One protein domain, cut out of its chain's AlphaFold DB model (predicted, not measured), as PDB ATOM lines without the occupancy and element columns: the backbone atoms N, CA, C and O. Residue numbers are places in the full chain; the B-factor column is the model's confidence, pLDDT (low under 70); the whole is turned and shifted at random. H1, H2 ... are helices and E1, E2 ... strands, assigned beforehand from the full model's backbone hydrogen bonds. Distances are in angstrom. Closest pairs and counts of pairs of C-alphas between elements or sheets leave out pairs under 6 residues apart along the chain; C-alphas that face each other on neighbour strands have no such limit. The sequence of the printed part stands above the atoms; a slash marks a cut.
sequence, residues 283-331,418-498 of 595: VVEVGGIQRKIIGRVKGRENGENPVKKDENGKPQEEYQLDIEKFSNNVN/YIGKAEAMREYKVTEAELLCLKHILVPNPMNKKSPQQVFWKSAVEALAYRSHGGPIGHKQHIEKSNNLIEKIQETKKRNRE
ATOM      1  N   VAL A 283      24.899  19.562  21.341       85.38
ATOM      2  CA  VAL A 283      25.635  18.399  21.834       85.38
ATOM      3  C   VAL A 283      26.620  17.920  20.775       85.38
ATOM      4  O   VAL A 283      26.335  17.935  19.581       85.38
ATOM      5  N   VAL A 284      27.809  17.534  21.223       88.50
ATOM      6  CA  VAL A 284      28.874  16.963  20.402       88.50
ATOM      7  C   VAL A 284      29.349  15.679  21.058       88.50
ATOM      8  O   VAL A 284      29.564  15.646  22.267       88.50
ATOM      9  N   GLU A 285      29.530  14.632  20.265       88.94
ATOM     10  CA  GLU A 285      30.110  13.377  20.725       88.94
ATOM     11  C   GLU A 285      31.643  13.459  20.680       88.94
ATOM     12  O   GLU A 285      32.230  13.702  19.626       88.94
ATOM     13  N   VAL A 286      32.293  13.294  21.834       87.75
ATOM     14  CA  VAL A 286      33.757  13.292  21.969       87.75
ATOM     15  C   VAL A 286      34.162  12.062  22.767       87.75
ATOM     16  O   VAL A 286      33.833  11.964  23.951       87.75
ATOM     17  N   GLY A 287      34.872  11.132  22.125       85.38
ATOM     18  CA  GLY A 287      35.284   9.868  22.746       85.38
ATOM     19  C   GLY A 287      34.100   9.016  23.215       85.38
ATOM     20  O   GLY A 287      34.112   8.542  24.345       85.38
ATOM     21  N   GLY A 288      33.039   8.916  22.405       86.81
ATOM     22  CA  GLY A 288      31.820   8.159  22.729       86.81
ATOM     23  C   GLY A 288      30.883   8.831  23.740       86.81
ATOM     24  O   GLY A 288      29.810   8.311  24.035       86.81
ATOM     25  N   ILE A 289      31.255   9.998  24.281       90.56
ATOM     26  CA  ILE A 289      30.449  10.727  25.264       90.56
ATOM     27  C   ILE A 289      29.860  11.976  24.619       90.56
ATOM     28  O   ILE A 289      30.580  12.850  24.128       90.56
ATOM     29  N   GLN A 290      28.540  12.097  24.692       90.56
ATOM     30  CA  GLN A 290      27.812  13.299  24.310       90.56
ATOM     31  C   GLN A 290      28.039  14.424  25.327       90.56
ATOM     32  O   GLN A 290      27.780  14.274  26.522       90.56
ATOM     33  N   ARG A 291      28.528  15.577  24.864       90.56
ATOM     34  CA  ARG A 291      28.843  16.733  25.710       90.56
ATOM     35  C   ARG A 291      28.231  18.014  25.166       90.56
ATOM     36  O   ARG A 291      28.219  18.251  23.961       90.56
ATOM     37  N   LYS A 292      27.769  18.878  26.075       90.94
ATOM     38  CA  LYS A 292      27.173  20.170  25.724       90.94
ATOM     39  C   LYS A 292      28.235  21.158  25.229       90.94
ATOM     40  O   LYS A 292      29.264  21.350  25.874       90.94
ATOM     41  N   ILE A 293      27.964  21.818  24.110       90.00
ATOM     42  CA  ILE A 293      28.788  22.886  23.551       90.00
ATOM     43  C   ILE A 293      28.703  24.120  24.460       90.00
ATOM     44  O   ILE A 293      27.616  24.622  24.734       90.00
ATOM     45  N   ILE A 294      29.856  24.624  24.900       88.38
ATOM     46  CA  ILE A 294      29.991  25.879  25.660       88.38
ATOM     47  C   ILE A 294      30.047  27.075  24.710       88.38
ATOM     48  O   ILE A 294      29.502  28.132  25.008       88.38
ATOM     49  N   GLY A 295      30.727  26.918  23.576       85.62
ATOM     50  CA  GLY A 295      30.884  27.970  22.583       85.62
ATOM     51  C   GLY A 295      31.580  27.455  21.333       85.62
ATOM     52  O   GLY A 295      32.161  26.367  21.336       85.62
ATOM     53  N   ARG A 296      31.527  28.236  20.255       87.31
ATOM     54  CA  ARG A 296      32.306  27.982  19.041       87.31
ATOM     55  C   ARG A 296      33.250  29.149  18.811       87.31
ATOM     56  O   ARG A 296      32.887  30.298  19.038       87.31
ATOM     57  N   VAL A 297      34.454  28.831  18.370       87.88
ATOM     58  CA  VAL A 297      35.537  29.785  18.169       87.88
ATOM     59  C   VAL A 297      35.934  29.733  16.701       87.88
ATOM     60  O   VAL A 297      36.105  28.651  16.127       87.88
ATOM     61  N   LYS A 298      36.036  30.906  16.072       88.88
ATOM     62  CA  LYS A 298      36.521  31.016  14.697       88.88
ATOM     63  C   LYS A 298      38.004  30.649  14.625       88.88
ATOM     64  O   LYS A 298      38.748  30.882  15.575       88.88
ATOM     65  N   GLY A 299      38.400  30.078  13.492       87.94
ATOM     66  CA  GLY A 299      39.810  29.910  13.160       87.94
ATOM     67  C   GLY A 299      40.483  31.269  12.977       87.94
ATOM     68  O   GLY A 299      39.810  32.235  12.611       87.94
ATOM     69  N   ARG A 300      41.778  31.327  13.277       88.50
ATOM     70  CA  ARG A 300      42.606  32.536  13.210       88.50
ATOM     71  C   ARG A 300      43.381  32.630  11.898       88.50
ATOM     72  O   ARG A 300      43.621  31.614  11.240       88.50
ATOM     73  N   GLU A 301      43.754  33.847  11.523       89.25
ATOM     74  CA  GLU A 301      44.619  34.101  10.368       89.25
ATOM     75  C   GLU A 301      46.103  33.914  10.718       89.25
ATOM     76  O   GLU A 301      46.482  33.780  11.884       89.25
ATOM     77  N   ASN A 302      46.960  33.850   9.697       91.12
ATOM     78  CA  ASN A 302      48.389  33.611   9.890       91.12
ATOM     79  C   ASN A 302      49.030  34.740  10.714       91.12
ATOM     80  O   ASN A 302      48.878  35.910  10.378       91.12
ATOM     81  N   GLY A 303      49.782  34.395  11.757       90.25
ATOM     82  CA  GLY A 303      50.456  35.353  12.636       90.25
ATOM     83  C   GLY A 303      49.578  35.948  13.740       90.25
ATOM     84  O   GLY A 303      50.093  36.689  14.577       90.25
ATOM     85  N   GLU A 304      48.285  35.621  13.800       88.38
ATOM     86  CA  GLU A 304      47.414  36.116  14.866       88.38
ATOM     87  C   GLU A 304      47.699  35.435  16.213       88.38
ATOM     88  O   GLU A 304      48.026  34.247  16.302       88.38
ATOM     89  N   ASN A 305      47.540  36.203  17.291       87.38
ATOM     90  CA  ASN A 305      47.682  35.721  18.661       87.38
ATOM     91  C   ASN A 305      46.501  34.821  19.079       87.38
ATOM     92  O   ASN A 305      45.388  34.957  18.560       87.38
ATOM     93  N   PRO A 306      46.689  33.939  20.081       84.69
ATOM     94  CA  PRO A 306      45.594  33.148  20.608       84.69
ATOM     95  C   PRO A 306      44.643  34.062  21.386       84.69
ATOM     96  O   PRO A 306      45.068  35.016  22.042       84.69
ATOM     97  N   VAL A 307      43.346  33.752  21.331       84.81
ATOM     98  CA  VAL A 307      42.312  34.585  21.962       84.81
ATOM     99  C   VAL A 307      42.584  34.713  23.456       84.81
ATOM    100  O   VAL A 307      42.802  33.699  24.131       84.81
ATOM    101  N   LYS A 308      42.532  35.942  23.980       85.19
ATOM    102  CA  LYS A 308      42.589  36.172  25.426       85.19
ATOM    103  C   LYS A 308      41.424  35.444  26.089       85.19
ATOM    104  O   LYS A 308      40.286  35.527  25.627       85.19
ATOM    105  N   LYS A 309      41.739  34.683  27.136       85.38
ATOM    106  CA  LYS A 309      40.771  33.886  27.885       85.38
ATOM    107  C   LYS A 309      40.471  34.565  29.214       85.38
ATOM    108  O   LYS A 309      41.395  35.015  29.885       85.38
ATOM    109  N   ASP A 310      39.205  34.564  29.593       85.31
ATOM    110  CA  ASP A 310      38.735  34.915  30.927       85.31
ATOM    111  C   ASP A 310      39.210  33.904  31.975       85.31
ATOM    112  O   ASP A 310      39.697  32.816  31.653       85.31
ATOM    113  N   GLU A 311      38.969  34.214  33.251       84.81
ATOM    114  CA  GLU A 311      39.243  33.333  34.399       84.81
ATOM    115  C   GLU A 311      38.596  31.942  34.271       84.81
ATOM    116  O   GLU A 311      39.094  30.952  34.809       84.81
ATOM    117  N   ASN A 312      37.508  31.857  33.500       79.19
ATOM    118  CA  ASN A 312      36.781  30.626  33.190       79.19
ATOM    119  C   ASN A 312      37.276  29.923  31.908       79.19
ATOM    120  O   ASN A 312      36.585  29.051  31.377       79.19
ATOM    121  N   GLY A 313      38.427  30.329  31.360       76.44
ATOM    122  CA  GLY A 313      39.033  29.735  30.162       76.44
ATOM    123  C   GLY A 313      38.271  30.019  28.863       76.44
ATOM    124  O   GLY A 313      38.495  29.354  27.849       76.44
ATOM    125  N   LYS A 314      37.364  30.992  28.913       80.81
ATOM    126  CA  LYS A 314      36.424  31.404  27.872       80.81
ATOM    127  C   LYS A 314      37.004  32.576  27.062       80.81
ATOM    128  O   LYS A 314      37.567  33.462  27.684       80.81
ATOM    129  N   PRO A 315      36.938  32.594  25.722       79.62
ATOM    130  CA  PRO A 315      37.479  33.701  24.926       79.62
ATOM    131  C   PRO A 315      36.724  35.018  25.183       79.62
ATOM    132  O   PRO A 315      35.498  34.996  25.275       79.62
ATOM    133  N   GLN A 316      37.459  36.134  25.276       74.94
ATOM    134  CA  GLN A 316      36.923  37.490  25.506       74.94
ATOM    135  C   GLN A 316      36.330  38.141  24.251       74.94
ATOM    136  O   GLN A 316      35.301  38.804  24.326       74.94
ATOM    137  N   GLU A 317      36.985  37.965  23.102       62.47
ATOM    138  CA  GLU A 317      36.504  38.496  21.825       62.47
ATOM    139  C   GLU A 317      35.322  37.666  21.318       62.47
ATOM    140  O   GLU A 317      35.354  36.434  21.343       62.47
ATOM    141  N   GLU A 318      34.286  38.379  20.883       53.84
ATOM    142  CA  GLU A 318      32.929  37.928  20.597       53.84
ATOM    143  C   GLU A 318      32.775  36.471  20.138       53.84
ATOM    144  O   GLU A 318      33.188  36.037  19.056       53.84
ATOM    145  N   TYR A 319      32.023  35.746  20.960       53.00
ATOM    146  CA  TYR A 319      31.261  34.569  20.595       53.00
ATOM    147  C   TYR A 319      30.392  34.876  19.372       53.00
ATOM    148  O   TYR A 319      29.232  35.261  19.500       53.00
ATOM    149  N   GLN A 320      30.865  34.573  18.165       47.22
ATOM    150  CA  GLN A 320      29.914  34.145  17.145       47.22
ATOM    151  C   GLN A 320      29.467  32.735  17.499       47.22
ATOM    152  O   GLN A 320      29.989  31.750  16.983       47.22
ATOM    153  N   LEU A 321      28.547  32.677  18.461       45.97
ATOM    154  CA  LEU A 321      27.334  31.875  18.455       45.97
ATOM    155  C   LEU A 321      26.636  32.064  19.806       45.97
ATOM    156  O   LEU A 321      26.432  31.114  20.558       45.97
ATOM    157  N   ASP A 322      26.124  33.272  20.035       42.09
ATOM    158  CA  ASP A 322      24.711  33.307  20.385       42.09
ATOM    159  C   ASP A 322      23.976  32.582  19.245       42.09
ATOM    160  O   ASP A 322      23.586  33.179  18.240       42.09
ATOM    161  N   ILE A 323      23.792  31.264  19.391       46.41
ATOM    162  CA  ILE A 323      22.789  30.503  18.627       46.41
ATOM    163  C   ILE A 323      21.421  31.218  18.742       46.41
ATOM    164  O   ILE A 323      20.547  31.042  17.898       46.41
ATOM    165  N   GLU A 324      21.273  32.068  19.760       44.72
ATOM    166  CA  GLU A 324      20.104  32.855  20.118       44.72
ATOM    167  C   GLU A 324      19.991  34.231  19.421       44.72
ATOM    168  O   GLU A 324      18.868  34.697  19.253       44.72
ATOM    169  N   LYS A 325      21.077  34.895  18.976       42.06
ATOM    170  CA  LYS A 325      20.991  36.299  18.495       42.06
ATOM    171  C   LYS A 325      20.954  36.478  16.982       42.06
ATOM    172  O   LYS A 325      20.391  37.467  16.518       42.06
ATOM    173  N   PHE A 326      21.460  35.528  16.192       38.19
ATOM    174  CA  PHE A 326      21.379  35.649  14.728       38.19
ATOM    175  C   PHE A 326      19.955  35.471  14.174       38.19
ATOM    176  O   PHE A 326      19.702  35.861  13.040       38.19
ATOM    177  N   SER A 327      19.012  34.923  14.954       42.56
ATOM    178  CA  SER A 327      17.604  34.825  14.537       42.56
ATOM    179  C   SER A 327      16.748  36.032  14.918       42.56
ATOM    180  O   SER A 327      15.629  36.128  14.426       42.56
ATOM    181  N   ASN A 328      17.236  36.932  15.781       40.38
ATOM    182  CA  ASN A 328      16.397  37.986  16.363       40.38
ATOM    183  C   ASN A 328      16.748  39.402  15.883       40.38
ATOM    184  O   ASN A 328      15.944  40.302  16.082       40.38
ATOM    185  N   ASN A 329      17.900  39.601  15.230       35.12
ATOM    186  CA  ASN A 329      18.374  40.931  14.820       35.12
ATOM    187  C   ASN A 329      18.381  41.169  13.304       35.12
ATOM    188  O   ASN A 329      19.028  42.101  12.830       35.12
ATOM    189  N   VAL A 330      17.614  40.398  12.529       38.75
ATOM    190  CA  VAL A 330      17.042  41.005  11.324       38.75
ATOM    191  C   VAL A 330      15.895  41.851  11.848       38.75
ATOM    192  O   VAL A 330      14.799  41.339  12.069       38.75
ATOM    193  N   ASN A 331      16.175  43.128  12.112       38.94
ATOM    194  CA  ASN A 331      15.138  44.145  12.189       38.94
ATOM    195  C   ASN A 331      14.447  44.139  10.824       38.94
ATOM    196  O   ASN A 331      14.814  44.897   9.928       38.94
ATOM    197  N   TYR A 418      34.269  14.173  15.845       94.38
ATOM    198  CA  TYR A 418      35.046  15.201  16.514       94.38
ATOM    199  C   TYR A 418      36.269  14.595  17.193       94.38
ATOM    200  O   TYR A 418      36.239  13.451  17.636       94.38
ATOM    201  N   ILE A 419      37.336  15.381  17.278       96.06
ATOM    202  CA  ILE A 419      38.610  14.980  17.873       96.06
ATOM    203  C   ILE A 419      39.068  16.035  18.882       96.06
ATOM    204  O   ILE A 419      38.927  17.244  18.658       96.06
ATOM    205  N   GLY A 420      39.584  15.595  20.031       96.81
ATOM    206  CA  GLY A 420      40.125  16.507  21.038       96.81
ATOM    207  C   GLY A 420      41.471  17.096  20.608       96.81
ATOM    208  O   GLY A 420      42.231  16.447  19.900       96.81
ATOM    209  N   LYS A 421      41.826  18.295  21.092       96.38
ATOM    210  CA  LYS A 421      43.123  18.936  20.784       96.38
ATOM    211  C   LYS A 421      44.336  18.005  20.962       96.38
ATOM    212  O   LYS A 421      45.171  17.903  20.073       96.38
ATOM    213  N   ALA A 422      44.448  17.347  22.118       95.38
ATOM    214  CA  ALA A 422      45.599  16.496  22.432       95.38
ATOM    215  C   ALA A 422      45.655  15.228  21.566       95.38
ATOM    216  O   ALA A 422      46.738  14.752  21.241       95.38
ATOM    217  N   GLU A 423      44.491  14.699  21.193       96.25
ATOM    218  CA  GLU A 423      44.357  13.542  20.307       96.25
ATOM    219  C   GLU A 423      44.723  13.927  18.870       96.25
ATOM    220  O   GLU A 423      45.544  13.261  18.254       96.25
ATOM    221  N   ALA A 424      44.246  15.083  18.396       97.12
ATOM    222  CA  ALA A 424      44.596  15.648  17.095       97.12
ATOM    223  C   ALA A 424      46.112  15.822  16.924       97.12
ATOM    224  O   ALA A 424      46.675  15.386  15.925       97.12
ATOM    225  N   MET A 425      46.791  16.402  17.920       97.12
ATOM    226  CA  MET A 425      48.251  16.561  17.890       97.12
ATOM    227  C   MET A 425      48.993  15.215  17.907       97.12
ATOM    228  O   MET A 425      50.074  15.099  17.335       97.12
ATOM    229  N   ARG A 426      48.436  14.196  18.570       95.81
ATOM    230  CA  ARG A 426      49.062  12.874  18.694       95.81
ATOM    231  C   ARG A 426      48.908  12.040  17.422       95.81
ATOM    232  O   ARG A 426      49.911  11.506  16.956       95.81
ATOM    233  N   GLU A 427      47.679  11.941  16.908       95.75
ATOM    234  CA  GLU A 427      47.299  11.133  15.737       95.75
ATOM    235  C   GLU A 427      47.830  11.773  14.449       95.75
ATOM    236  O   GLU A 427      48.514  11.117  13.674       95.75
ATOM    237  N   TYR A 428      47.606  13.079  14.264       96.69
ATOM    238  CA  TYR A 428      47.926  13.769  13.011       96.69
ATOM    239  C   TYR A 428      49.267  14.503  13.023       96.69
ATOM    240  O   TYR A 428      49.629  15.099  12.015       96.69
ATOM    241  N   LYS A 429      50.002  14.499  14.145       96.62
ATOM    242  CA  LYS A 429      51.294  15.201  14.307       96.62
ATOM    243  C   LYS A 429      51.260  16.697  13.948       96.62
ATOM    244  O   LYS A 429      52.300  17.289  13.687       96.62
ATOM    245  N   VAL A 430      50.080  17.315  13.985       96.50
ATOM    246  CA  VAL A 430      49.896  18.753  13.739       96.50
ATOM    247  C   VAL A 430      50.278  19.575  14.966       96.50
ATOM    248  O   VAL A 430      50.085  19.159  16.114       96.50
ATOM    249  N   THR A 431      50.804  20.772  14.737       95.56
ATOM    250  CA  THR A 431      51.203  21.685  15.809       95.56
ATOM    251  C   THR A 431      50.007  22.457  16.375       95.56
ATOM    252  O   THR A 431      48.985  22.662  15.718       95.56
ATOM    253  N   GLU A 432      50.136  22.945  17.613       95.31
ATOM    254  CA  GLU A 432      49.102  23.796  18.218       95.31
ATOM    255  C   GLU A 432      48.860  25.080  17.406       95.31
ATOM    256  O   GLU A 432      47.717  25.511  17.277       95.31
ATOM    257  N   ALA A 433      49.917  25.653  16.825       94.88
ATOM    258  CA  ALA A 433      49.845  26.846  15.985       94.88
ATOM    259  C   ALA A 433      48.978  26.637  14.731       94.88
ATOM    260  O   ALA A 433      48.214  27.522  14.350       94.88
ATOM    261  N   GLU A 434      49.062  25.463  14.105       94.94
ATOM    262  CA  GLU A 434      48.267  25.133  12.918       94.94
ATOM    263  C   GLU A 434      46.805  24.864  13.292       94.94
ATOM    264  O   GLU A 434      45.888  25.323  12.610       94.94
ATOM    265  N   LEU A 435      46.564  24.201  14.429       96.19
ATOM    266  CA  LEU A 435      45.211  23.961  14.939       96.19
ATOM    267  C   LEU A 435      44.458  25.258  15.270       96.19
ATOM    268  O   LEU A 435      43.238  25.298  15.122       96.19
ATOM    269  N   LEU A 436      45.151  26.330  15.673       92.94
ATOM    270  CA  LEU A 436      44.525  27.640  15.915       92.94
ATOM    271  C   LEU A 436      43.875  28.236  14.657       92.94
ATOM    272  O   LEU A 436      42.926  29.014  14.773       92.94
ATOM    273  N   CYS A 437      44.330  27.845  13.466       92.94
ATOM    274  CA  CYS A 437      43.733  28.280  12.204       92.94
ATOM    275  C   CYS A 437      42.377  27.610  11.934       92.94
ATOM    276  O   CYS A 437      41.603  28.077  11.098       92.94
ATOM    277  N   LEU A 438      42.055  26.517  12.636       93.50
ATOM    278  CA  LEU A 438      40.796  25.801  12.467       93.50
ATOM    279  C   LEU A 438      39.700  26.339  13.389       93.50
ATOM    280  O   LEU A 438      39.905  26.686  14.556       93.50
ATOM    281  N   LYS A 439      38.474  26.327  12.858       92.56
ATOM    282  CA  LYS A 439      37.265  26.528  13.659       92.56
ATOM    283  C   LYS A 439      37.148  25.388  14.668       92.56
ATOM    284  O   LYS A 439      37.298  24.222  14.304       92.56
ATOM    285  N   HIS A 440      36.845  25.723  15.916       93.00
ATOM    286  CA  HIS A 440      36.761  24.737  16.986       93.00
ATOM    287  C   HIS A 440      35.618  25.012  17.947       93.00
ATOM    288  O   HIS A 440      35.039  26.099  17.994       93.00
ATOM    289  N   ILE A 441      35.277  23.984  18.709       92.75
ATOM    290  CA  ILE A 441      34.188  23.987  19.671       92.75
ATOM    291  C   ILE A 441      34.784  23.828  21.067       92.75
ATOM    292  O   ILE A 441      35.719  23.055  21.279       92.75
ATOM    293  N   LEU A 442      34.249  24.586  22.018       92.88
ATOM    294  CA  LEU A 442      34.586  24.487  23.431       92.88
ATOM    295  C   LEU A 442      33.575  23.585  24.125       92.88
ATOM    296  O   LEU A 442      32.365  23.788  24.017       92.88
ATOM    297  N   VAL A 443      34.084  22.604  24.854       93.62
ATOM    298  CA  VAL A 443      33.307  21.557  25.522       93.62
ATOM    299  C   VAL A 443      33.769  21.471  26.983       93.62
ATOM    300  O   VAL A 443      34.949  21.719  27.250       93.62
ATOM    301  N   PRO A 444      32.898  21.165  27.967       92.25
ATOM    302  CA  PRO A 444      33.331  21.033  29.353       92.25
ATOM    303  C   PRO A 444      34.387  19.936  29.477       92.25
ATOM    304  O   PRO A 444      34.244  18.835  28.937       92.25
ATOM    305  N   ASN A 445      35.464  20.259  30.188       93.75
ATOM    306  CA  ASN A 445      36.508  19.305  30.512       93.75
ATOM    307  C   ASN A 445      36.113  18.566  31.805       93.75
ATOM    308  O   ASN A 445      35.888  19.233  32.821       93.75
ATOM    309  N   PRO A 446      36.029  17.221  31.794       89.38
ATOM    310  CA  PRO A 446      35.617  16.446  32.965       89.38
ATOM    311  C   PRO A 446      36.570  16.623  34.153       89.38
ATOM    312  O   PRO A 446      36.132  16.585  35.297       89.38
ATOM    313  N   MET A 447      37.854  16.884  33.886       92.25
ATOM    314  CA  MET A 447      38.882  17.020  34.921       92.25
ATOM    315  C   MET A 447      39.019  18.452  35.446       92.25
ATOM    316  O   MET A 447      39.523  18.660  36.546       92.25
ATOM    317  N   ASN A 448      38.618  19.463  34.667       91.19
ATOM    318  CA  ASN A 448      38.796  20.861  35.053       91.19
ATOM    319  C   ASN A 448      37.701  21.770  34.485       91.19
ATOM    320  O   ASN A 448      37.725  22.153  33.317       91.19
ATOM    321  N   LYS A 449      36.796  22.228  35.353       86.62
ATOM    322  CA  LYS A 449      35.703  23.140  34.976       86.62
ATOM    323  C   LYS A 449      36.183  24.505  34.459       86.62
ATOM    324  O   LYS A 449      35.461  25.133  33.695       86.62
ATOM    325  N   LYS A 450      37.380  24.958  34.856       89.12
ATOM    326  CA  LYS A 450      37.931  26.274  34.483       89.12
ATOM    327  C   LYS A 450      38.607  26.291  33.112       89.12
ATOM    328  O   LYS A 450      38.822  27.362  32.564       89.12
ATOM    329  N   SER A 451      38.989  25.134  32.565       89.56
ATOM    330  CA  SER A 451      39.660  25.059  31.261       89.56
ATOM    331  C   SER A 451      38.855  24.182  30.303       89.56
ATOM    332  O   SER A 451      39.010  22.957  30.311       89.56
ATOM    333  N   PRO A 452      37.975  24.781  29.479       92.38
ATOM    334  CA  PRO A 452      37.188  24.011  28.531       92.38
ATOM    335  C   PRO A 452      38.105  23.291  27.536       92.38
ATOM    336  O   PRO A 452      39.133  23.816  27.101       92.38
ATOM    337  N   GLN A 453      37.716  22.073  27.177       94.81
ATOM    338  CA  GLN A 453      38.404  21.276  26.177       94.81
ATOM    339  C   GLN A 453      38.098  21.837  24.787       94.81
ATOM    340  O   GLN A 453      36.942  22.097  24.452       94.81
ATOM    341  N   GLN A 454      39.144  22.007  23.979       95.06
ATOM    342  CA  GLN A 454      39.018  22.358  22.567       95.06
ATOM    343  C   GLN A 454      38.828  21.091  21.740       95.06
ATOM    344  O   GLN A 454      39.577  20.117  21.888       95.06
ATOM    345  N   VAL A 455      37.818  21.128  20.883       95.94
ATOM    346  CA  VAL A 455      37.383  20.010  20.056       95.94
ATOM    347  C   VAL A 455      37.251  20.493  18.616       95.94
ATOM    348  O   VAL A 455      36.676  21.552  18.357       95.94
ATOM    349  N   PHE A 456      37.781  19.716  17.682       95.88
ATOM    350  CA  PHE A 456      37.842  20.041  16.262       95.88
ATOM    351  C   PHE A 456      37.074  18.995  15.452       95.88
ATOM    352  O   PHE A 456      36.886  17.867  15.909       95.88
ATOM    353  N   TRP A 457      36.644  19.343  14.239       93.50
ATOM    354  CA  TRP A 457      36.178  18.330  13.290       93.50
ATOM    355  C   TRP A 457      37.351  17.460  12.858       93.50
ATOM    356  O   TRP A 457      38.363  17.985  12.390       93.50
ATOM    357  N   LYS A 458      37.206  16.135  12.976       93.88
ATOM    358  CA  LYS A 458      38.269  15.187  12.610       93.88
ATOM    359  C   LYS A 458      38.683  15.358  11.147       93.88
ATOM    360  O   LYS A 458      39.866  15.472  10.851       93.88
ATOM    361  N   SER A 459      37.701  15.513  10.260       91.75
ATOM    362  CA  SER A 459      37.909  15.749   8.829       91.75
ATOM    363  C   SER A 459      38.669  17.043   8.514       91.75
ATOM    364  O   SER A 459      39.416  17.071   7.537       91.75
ATOM    365  N   ALA A 460      38.508  18.092   9.329       92.94
ATOM    366  CA  ALA A 460      39.225  19.357   9.162       92.94
ATOM    367  C   ALA A 460      40.679  19.265   9.650       92.94
ATOM    368  O   ALA A 460      41.568  19.824   9.016       92.94
ATOM    369  N   VAL A 461      40.919  18.547  10.752       95.88
ATOM    370  CA  VAL A 461      42.273  18.281  11.266       95.88
ATOM    371  C   VAL A 461      43.059  17.413  10.292       95.88
ATOM    372  O   VAL A 461      44.202  17.724   9.985       95.88
ATOM    373  N   GLU A 462      42.442  16.363   9.761       93.38
ATOM    374  CA  GLU A 462      43.060  15.497   8.757       93.38
ATOM    375  C   GLU A 462      43.403  16.287   7.482       93.38
ATOM    376  O   GLU A 462      44.522  16.203   6.987       93.38
ATOM    377  N   ALA A 463      42.488  17.135   6.994       91.25
ATOM    378  CA  ALA A 463      42.760  17.992   5.838       91.25
ATOM    379  C   ALA A 463      43.912  18.982   6.097       91.25
ATOM    380  O   ALA A 463      44.727  19.231   5.208       91.25
ATOM    381  N   LEU A 464      44.002  19.530   7.313       94.19
ATOM    382  CA  LEU A 464      45.121  20.374   7.739       94.19
ATOM    383  C   LEU A 464      46.439  19.586   7.764       94.19
ATOM    384  O   LEU A 464      47.458  20.097   7.308       94.19
ATOM    385  N   ALA A 465      46.413  18.350   8.261       94.94
ATOM    386  CA  ALA A 465      47.577  17.474   8.302       94.94
ATOM    387  C   ALA A 465      48.064  17.118   6.895       94.94
ATOM    388  O   ALA A 465      49.260  17.188   6.632       94.94
ATOM    389  N   TYR A 466      47.155  16.798   5.972       92.56
ATOM    390  CA  TYR A 466      47.521  16.574   4.574       92.56
ATOM    391  C   TYR A 466      48.091  17.826   3.936       92.56
ATOM    392  O   TYR A 466      49.079  17.728   3.222       92.56
ATOM    393  N   ARG A 467      47.555  19.008   4.242       91.19
ATOM    394  CA  ARG A 467      48.167  20.236   3.747       91.19
ATOM    395  C   ARG A 467      49.590  20.430   4.289       91.19
ATOM    396  O   ARG A 467      50.462  20.817   3.529       91.19
ATOM    397  N   SER A 468      49.824  20.160   5.576       92.69
ATOM    398  CA  SER A 468      51.131  20.407   6.217       92.69
ATOM    399  C   SER A 468      52.202  19.410   5.784       92.69
ATOM    400  O   SER A 468      53.376  19.756   5.697       92.69
ATOM    401  N   HIS A 469      51.800  18.180   5.466       93.44
ATOM    402  CA  HIS A 469      52.732  17.100   5.153       93.44
ATOM    403  C   HIS A 469      52.817  16.742   3.659       93.44
ATOM    404  O   HIS A 469      53.480  15.761   3.338       93.44
ATOM    405  N   GLY A 470      52.162  17.479   2.752       89.94
ATOM    406  CA  GLY A 470      52.193  17.184   1.307       89.94
ATOM    407  C   GLY A 470      51.316  15.989   0.904       89.94
ATOM    408  O   GLY A 470      51.759  15.024   0.280       89.94
ATOM    409  N   GLY A 471      50.059  16.000   1.341       89.44
ATOM    410  CA  GLY A 471      49.048  15.001   1.011       89.44
ATOM    411  C   GLY A 471      49.021  13.773   1.935       89.44
ATOM    412  O   GLY A 471      49.718  13.710   2.952       89.44
ATOM    413  N   PRO A 472      48.189  12.766   1.610       88.62
ATOM    414  CA  PRO A 472      48.026  11.566   2.433       88.62
ATOM    415  C   PRO A 472      49.269  10.669   2.437       88.62
ATOM    416  O   PRO A 472      49.585  10.063   3.460       88.62
ATOM    417  N   ILE A 473      49.994  10.598   1.317       89.50
ATOM    418  CA  ILE A 473      51.239   9.826   1.213       89.50
ATOM    419  C   ILE A 473      52.332  10.490   2.057       89.50
ATOM    420  O   ILE A 473      52.946   9.822   2.889       89.50
ATOM    421  N   GLY A 474      52.516  11.805   1.909       91.06
ATOM    422  CA  GLY A 474      53.478  12.562   2.711       91.06
ATOM    423  C   GLY A 474      53.163  12.506   4.209       91.06
ATOM    424  O   GLY A 474      54.062  12.331   5.030       91.06
ATOM    425  N   HIS A 475      51.879  12.509   4.583       93.81
ATOM    426  CA  HIS A 475      51.469  12.316   5.972       93.81
ATOM    427  C   HIS A 475      51.849  10.941   6.540       93.81
ATOM    428  O   HIS A 475      52.367  10.878   7.655       93.81
ATOM    429  N   LYS A 476      51.643   9.850   5.787       93.75
ATOM    430  CA  LYS A 476      52.061   8.499   6.211       93.75
ATOM    431  C   LYS A 476      53.568   8.437   6.455       93.75
ATOM    432  O   LYS A 476      53.991   8.041   7.538       93.75
ATOM    433  N   GLN A 477      54.359   8.944   5.510       95.06
ATOM    434  CA  GLN A 477      55.817   9.022   5.652       95.06
ATOM    435  C   GLN A 477      56.234   9.878   6.855       95.06
ATOM    436  O   GLN A 477      57.195   9.558   7.551       95.06
ATOM    437  N   HIS A 478      55.522  10.975   7.123       95.06
ATOM    438  CA  HIS A 478      55.783  11.825   8.282       95.06
ATOM    439  C   HIS A 478      55.492  11.100   9.608       95.06
ATOM    440  O   HIS A 478      56.271  11.221  10.556       95.06
ATOM    441  N   ILE A 479      54.410  10.316   9.681       96.12
ATOM    442  CA  ILE A 479      54.104   9.479  10.850       96.12
ATOM    443  C   ILE A 479      55.196   8.425  11.058       96.12
ATOM    444  O   ILE A 479      55.710   8.317  12.168       96.12
ATOM    445  N   GLU A 480      55.589   7.702  10.009       96.44
ATOM    446  CA  GLU A 480      56.652   6.686  10.074       96.44
ATOM    447  C   GLU A 480      57.974   7.292  10.557       96.44
ATOM    448  O   GLU A 480      58.570   6.809  11.519       96.44
ATOM    449  N   LYS A 481      58.394   8.425   9.977       96.19
ATOM    450  CA  LYS A 481      59.583   9.166  10.431       96.19
ATOM    451  C   LYS A 481      59.471   9.570  11.902       96.19
ATOM    452  O   LYS A 481      60.437   9.429  12.648       96.19
ATOM    453  N   SER A 482      58.306  10.056  12.333       94.06
ATOM    454  CA  SER A 482      58.075  10.416  13.733       94.06
ATOM    455  C   SER A 482      58.159   9.207  14.665       94.06
ATOM    456  O   SER A 482      58.674   9.367  15.770       94.06
ATOM    457  N   ASN A 483      57.648   8.043  14.267       94.81
ATOM    458  CA  ASN A 483      57.686   6.827  15.079       94.81
ATOM    459  C   ASN A 483      59.119   6.299  15.193       94.81
ATOM    460  O   ASN A 483      59.604   6.134  16.308       94.81
ATOM    461  N   ASN A 484      59.849   6.229  14.077       96.69
ATOM    462  CA  ASN A 484      61.259   5.832  14.058       96.69
ATOM    463  C   ASN A 484      62.130   6.742  14.947       96.69
ATOM    464  O   ASN A 484      63.082   6.295  15.581       96.69
ATOM    465  N   LEU A 485      61.828   8.046  15.007       95.75
ATOM    466  CA  LEU A 485      62.517   8.969  15.917       95.75
ATOM    467  C   LEU A 485      62.188   8.689  17.388       95.75
ATOM    468  O   LEU A 485      63.077   8.770  18.235       95.75
ATOM    469  N   ILE A 486      60.930   8.375  17.704       94.44
ATOM    470  CA  ILE A 486      60.510   8.026  19.069       94.44
ATOM    471  C   ILE A 486      61.200   6.737  19.518       94.44
ATOM    472  O   ILE A 486      61.749   6.714  20.621       94.44
ATOM    473  N   GLU A 487      61.243   5.725  18.655       96.69
ATOM    474  CA  GLU A 487      61.932   4.455  18.895       96.69
ATOM    475  C   GLU A 487      63.425   4.681  19.144       96.69
ATOM    476  O   GLU A 487      63.929   4.307  20.199       96.69
ATOM    477  N   LYS A 488      64.116   5.439  18.280       97.38
ATOM    478  CA  LYS A 488      65.533   5.799  18.494       97.38
ATOM    479  C   LYS A 488      65.773   6.511  19.825       97.38
ATOM    480  O   LYS A 488      66.782   6.275  20.494       97.38
ATOM    481  N   ILE A 489      64.862   7.395  20.239       96.44
ATOM    482  CA  ILE A 489      64.949   8.076  21.539       96.44
ATOM    483  C   ILE A 489      64.746   7.079  22.687       96.44
ATOM    484  O   ILE A 489      65.422   7.196  23.710       96.44
ATOM    485  N   GLN A 490      63.824   6.127  22.554       96.25
ATOM    486  CA  GLN A 490      63.591   5.079  23.550       96.25
ATOM    487  C   GLN A 490      64.786   4.130  23.653       96.25
ATOM    488  O   GLN A 490      65.259   3.898  24.763       96.25
ATOM    489  N   GLU A 491      65.342   3.682  22.530       97.12
ATOM    490  CA  GLU A 491      66.563   2.874  22.472       97.12
ATOM    491  C   GLU A 491      67.748   3.602  23.102       97.12
ATOM    492  O   GLU A 491      68.456   3.036  23.927       97.12
ATOM    493  N   THR A 492      67.937   4.886  22.785       96.69
ATOM    494  CA  THR A 492      69.014   5.690  23.379       96.69
ATOM    495  C   THR A 492      68.815   5.840  24.887       96.69
ATOM    496  O   THR A 492      69.770   5.740  25.653       96.69
ATOM    497  N   LYS A 493      67.576   6.046  25.352       95.12
ATOM    498  CA  LYS A 493      67.261   6.088  26.789       95.12
ATOM    499  C   LYS A 493      67.505   4.745  27.470       95.12
ATOM    500  O   LYS A 493      67.971   4.751  28.605       95.12
ATOM    501  N   LYS A 494      67.181   3.637  26.803       96.75
ATOM    502  CA  LYS A 494      67.412   2.278  27.293       96.75
ATOM    503  C   LYS A 494      68.913   1.996  27.392       96.75
ATOM    504  O   LYS A 494      69.382   1.733  28.488       96.75
ATOM    505  N   ARG A 495      69.676   2.238  26.323       96.81
ATOM    506  CA  ARG A 495      71.140   2.098  26.303       96.81
ATOM    507  C   ARG A 495      71.828   2.976  27.347       96.81
ATOM    508  O   ARG A 495      72.742   2.532  28.026       96.81
ATOM    509  N   ASN A 496      71.388   4.226  27.506       95.69
ATOM    510  CA  ASN A 496      71.943   5.117  28.528       95.69
ATOM    511  C   ASN A 496      71.599   4.657  29.951       95.69
ATOM    512  O   ASN A 496      72.373   4.912  30.868       95.69
ATOM    513  N   ARG A 497      70.440   4.016  30.143       94.06
ATOM    514  CA  ARG A 497      70.068   3.408  31.423       94.06
ATOM    515  C   ARG A 497      70.949   2.193  31.711       94.06
ATOM    516  O   ARG A 497      71.540   2.165  32.778       94.06
ATOM    517  N   GLU A 498      71.093   1.282  30.752       95.75
ATOM    518  CA  GLU A 498      71.953   0.090  30.851       95.75
ATOM    519  C   GLU A 498      73.410   0.479  31.133       95.75
ATOM    520  O   GLU A 498      74.003   0.002  32.091       95.75
TER     521      GLU A 498
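This is residues 283 to 331 and 418 to 498 of the 595 residues of an uncharacterized protein of Kwoniella pini CBS 10737 (UniProt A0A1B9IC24). A small, strongly crossed sandwich, in which the strand hairpin E1 and E2 faces the four-strand sheet E3, E5, E6, E4, forms one part of the body, and the short helices H1 and H3 pack on that larger sheet. From the far end of H3 the long helix H4 turns off at a corner, and its residues 483 to 498 stick out as a free arm, while the tail of residues 324 to 331 sticks out elsewhere. The printed part has 130 residues with four named helices and six named strands, in the order E1 E2 E3 E4 H1 H2 E5 E6 H3 H4; both sheets are antiparallel and the class is mixed, helices and strands. The whole is loose, with a radius of gyration of the C-alphas of 18.3 A and spans of 70 by 33 by 31 A, to whose length the arm and the tail add.

E1 is residues 283 to 286, 9.6 A long, and starts with C-alpha 283 at (25.635, 18.399, 21.834). E2 is residues 289 to 292, 10.0 A, and runs on into E3, residues 295 to 297, 6.7 A, across a break of 2 residues at 89 degrees. Residues 298 to 331 hold no named element. After the cut come E4, residues 418 to 420, 6.9 A, and H1, residues 421 to 427, 10.2 A. H2, residues 432 to 435, is 5.1 A long. E5 is residues 440 to 443, 9.7 A, and E6 is residues 453 to 457, 13.4 A, starting with C-alpha 453 at (38.404, 21.276, 26.177). H3 is residues 458 to 469, 16.4 A. H4 is residues 471 to 498, 40.5 A, ending with C-alpha 498 at (71.953, 0.090, 30.851).

The larger sheet runs E3, E5, E6, E4, with E3 and E4 as edge strands; its strands' lines turn by 97 degrees from edge to edge. E3 and E5 have N 297 and O 440 within hydrogen-bond range at 2.8 A. The hairpin E5 and E6 has N 441 and O 455 at 2.8 A, and E6 and E4 have N 419 and O 456 at 2.9 A. In the hairpin E1 and E2, N 291 and O 284 are 2.8 A apart. The two sheets form a sandwich, two sheets face to face, with their strands at 87 degrees; the closest C-alphas of E1 and E4 are those of Val 286 and Tyr 418, 5.9 A. H1 and H3 are on one face of the larger sheet, an arrangement of two layers. H1 has a height over the sheet of 7.6 A and lies over E4, slantwise to the strands at 53 degrees on the local plane. E4, H1 with H2, and E5 make a split strand-helix-strand unit, two strands that run the same way with E6 between them, and its crossover is right-handed. H2 is not on the sheet. H1 and H3 are close but not clearly touching, at a steep tilt of 57 degrees, the closest C-alphas being those of Ala 424 and Val 461, 6.8 A. H3 and H4 touch only at the corner, about perpendicular at 80 degrees, the closest C-alphas being those of His 469 and His 475, 5.0 A. In H1, H3 and H4 every O i to N i+4 pair is within hydrogen-bond range; H2 is too short for such a pair.

The C-alphas farthest apart are those of Asn 331 and Glu 498, 74.3 A. Without the stretches that stand free, 106 residues span 40 by 34 by 23 A. Residues 332 to 417 are not printed, and C-alphas 331 and 418 are 35.4 A apart across this cut. Of the links printed whole, E5 to E6 is short and the others are tight. The mean pLDDT of the printed part is 86.4; residues 317 to 331 are under 70.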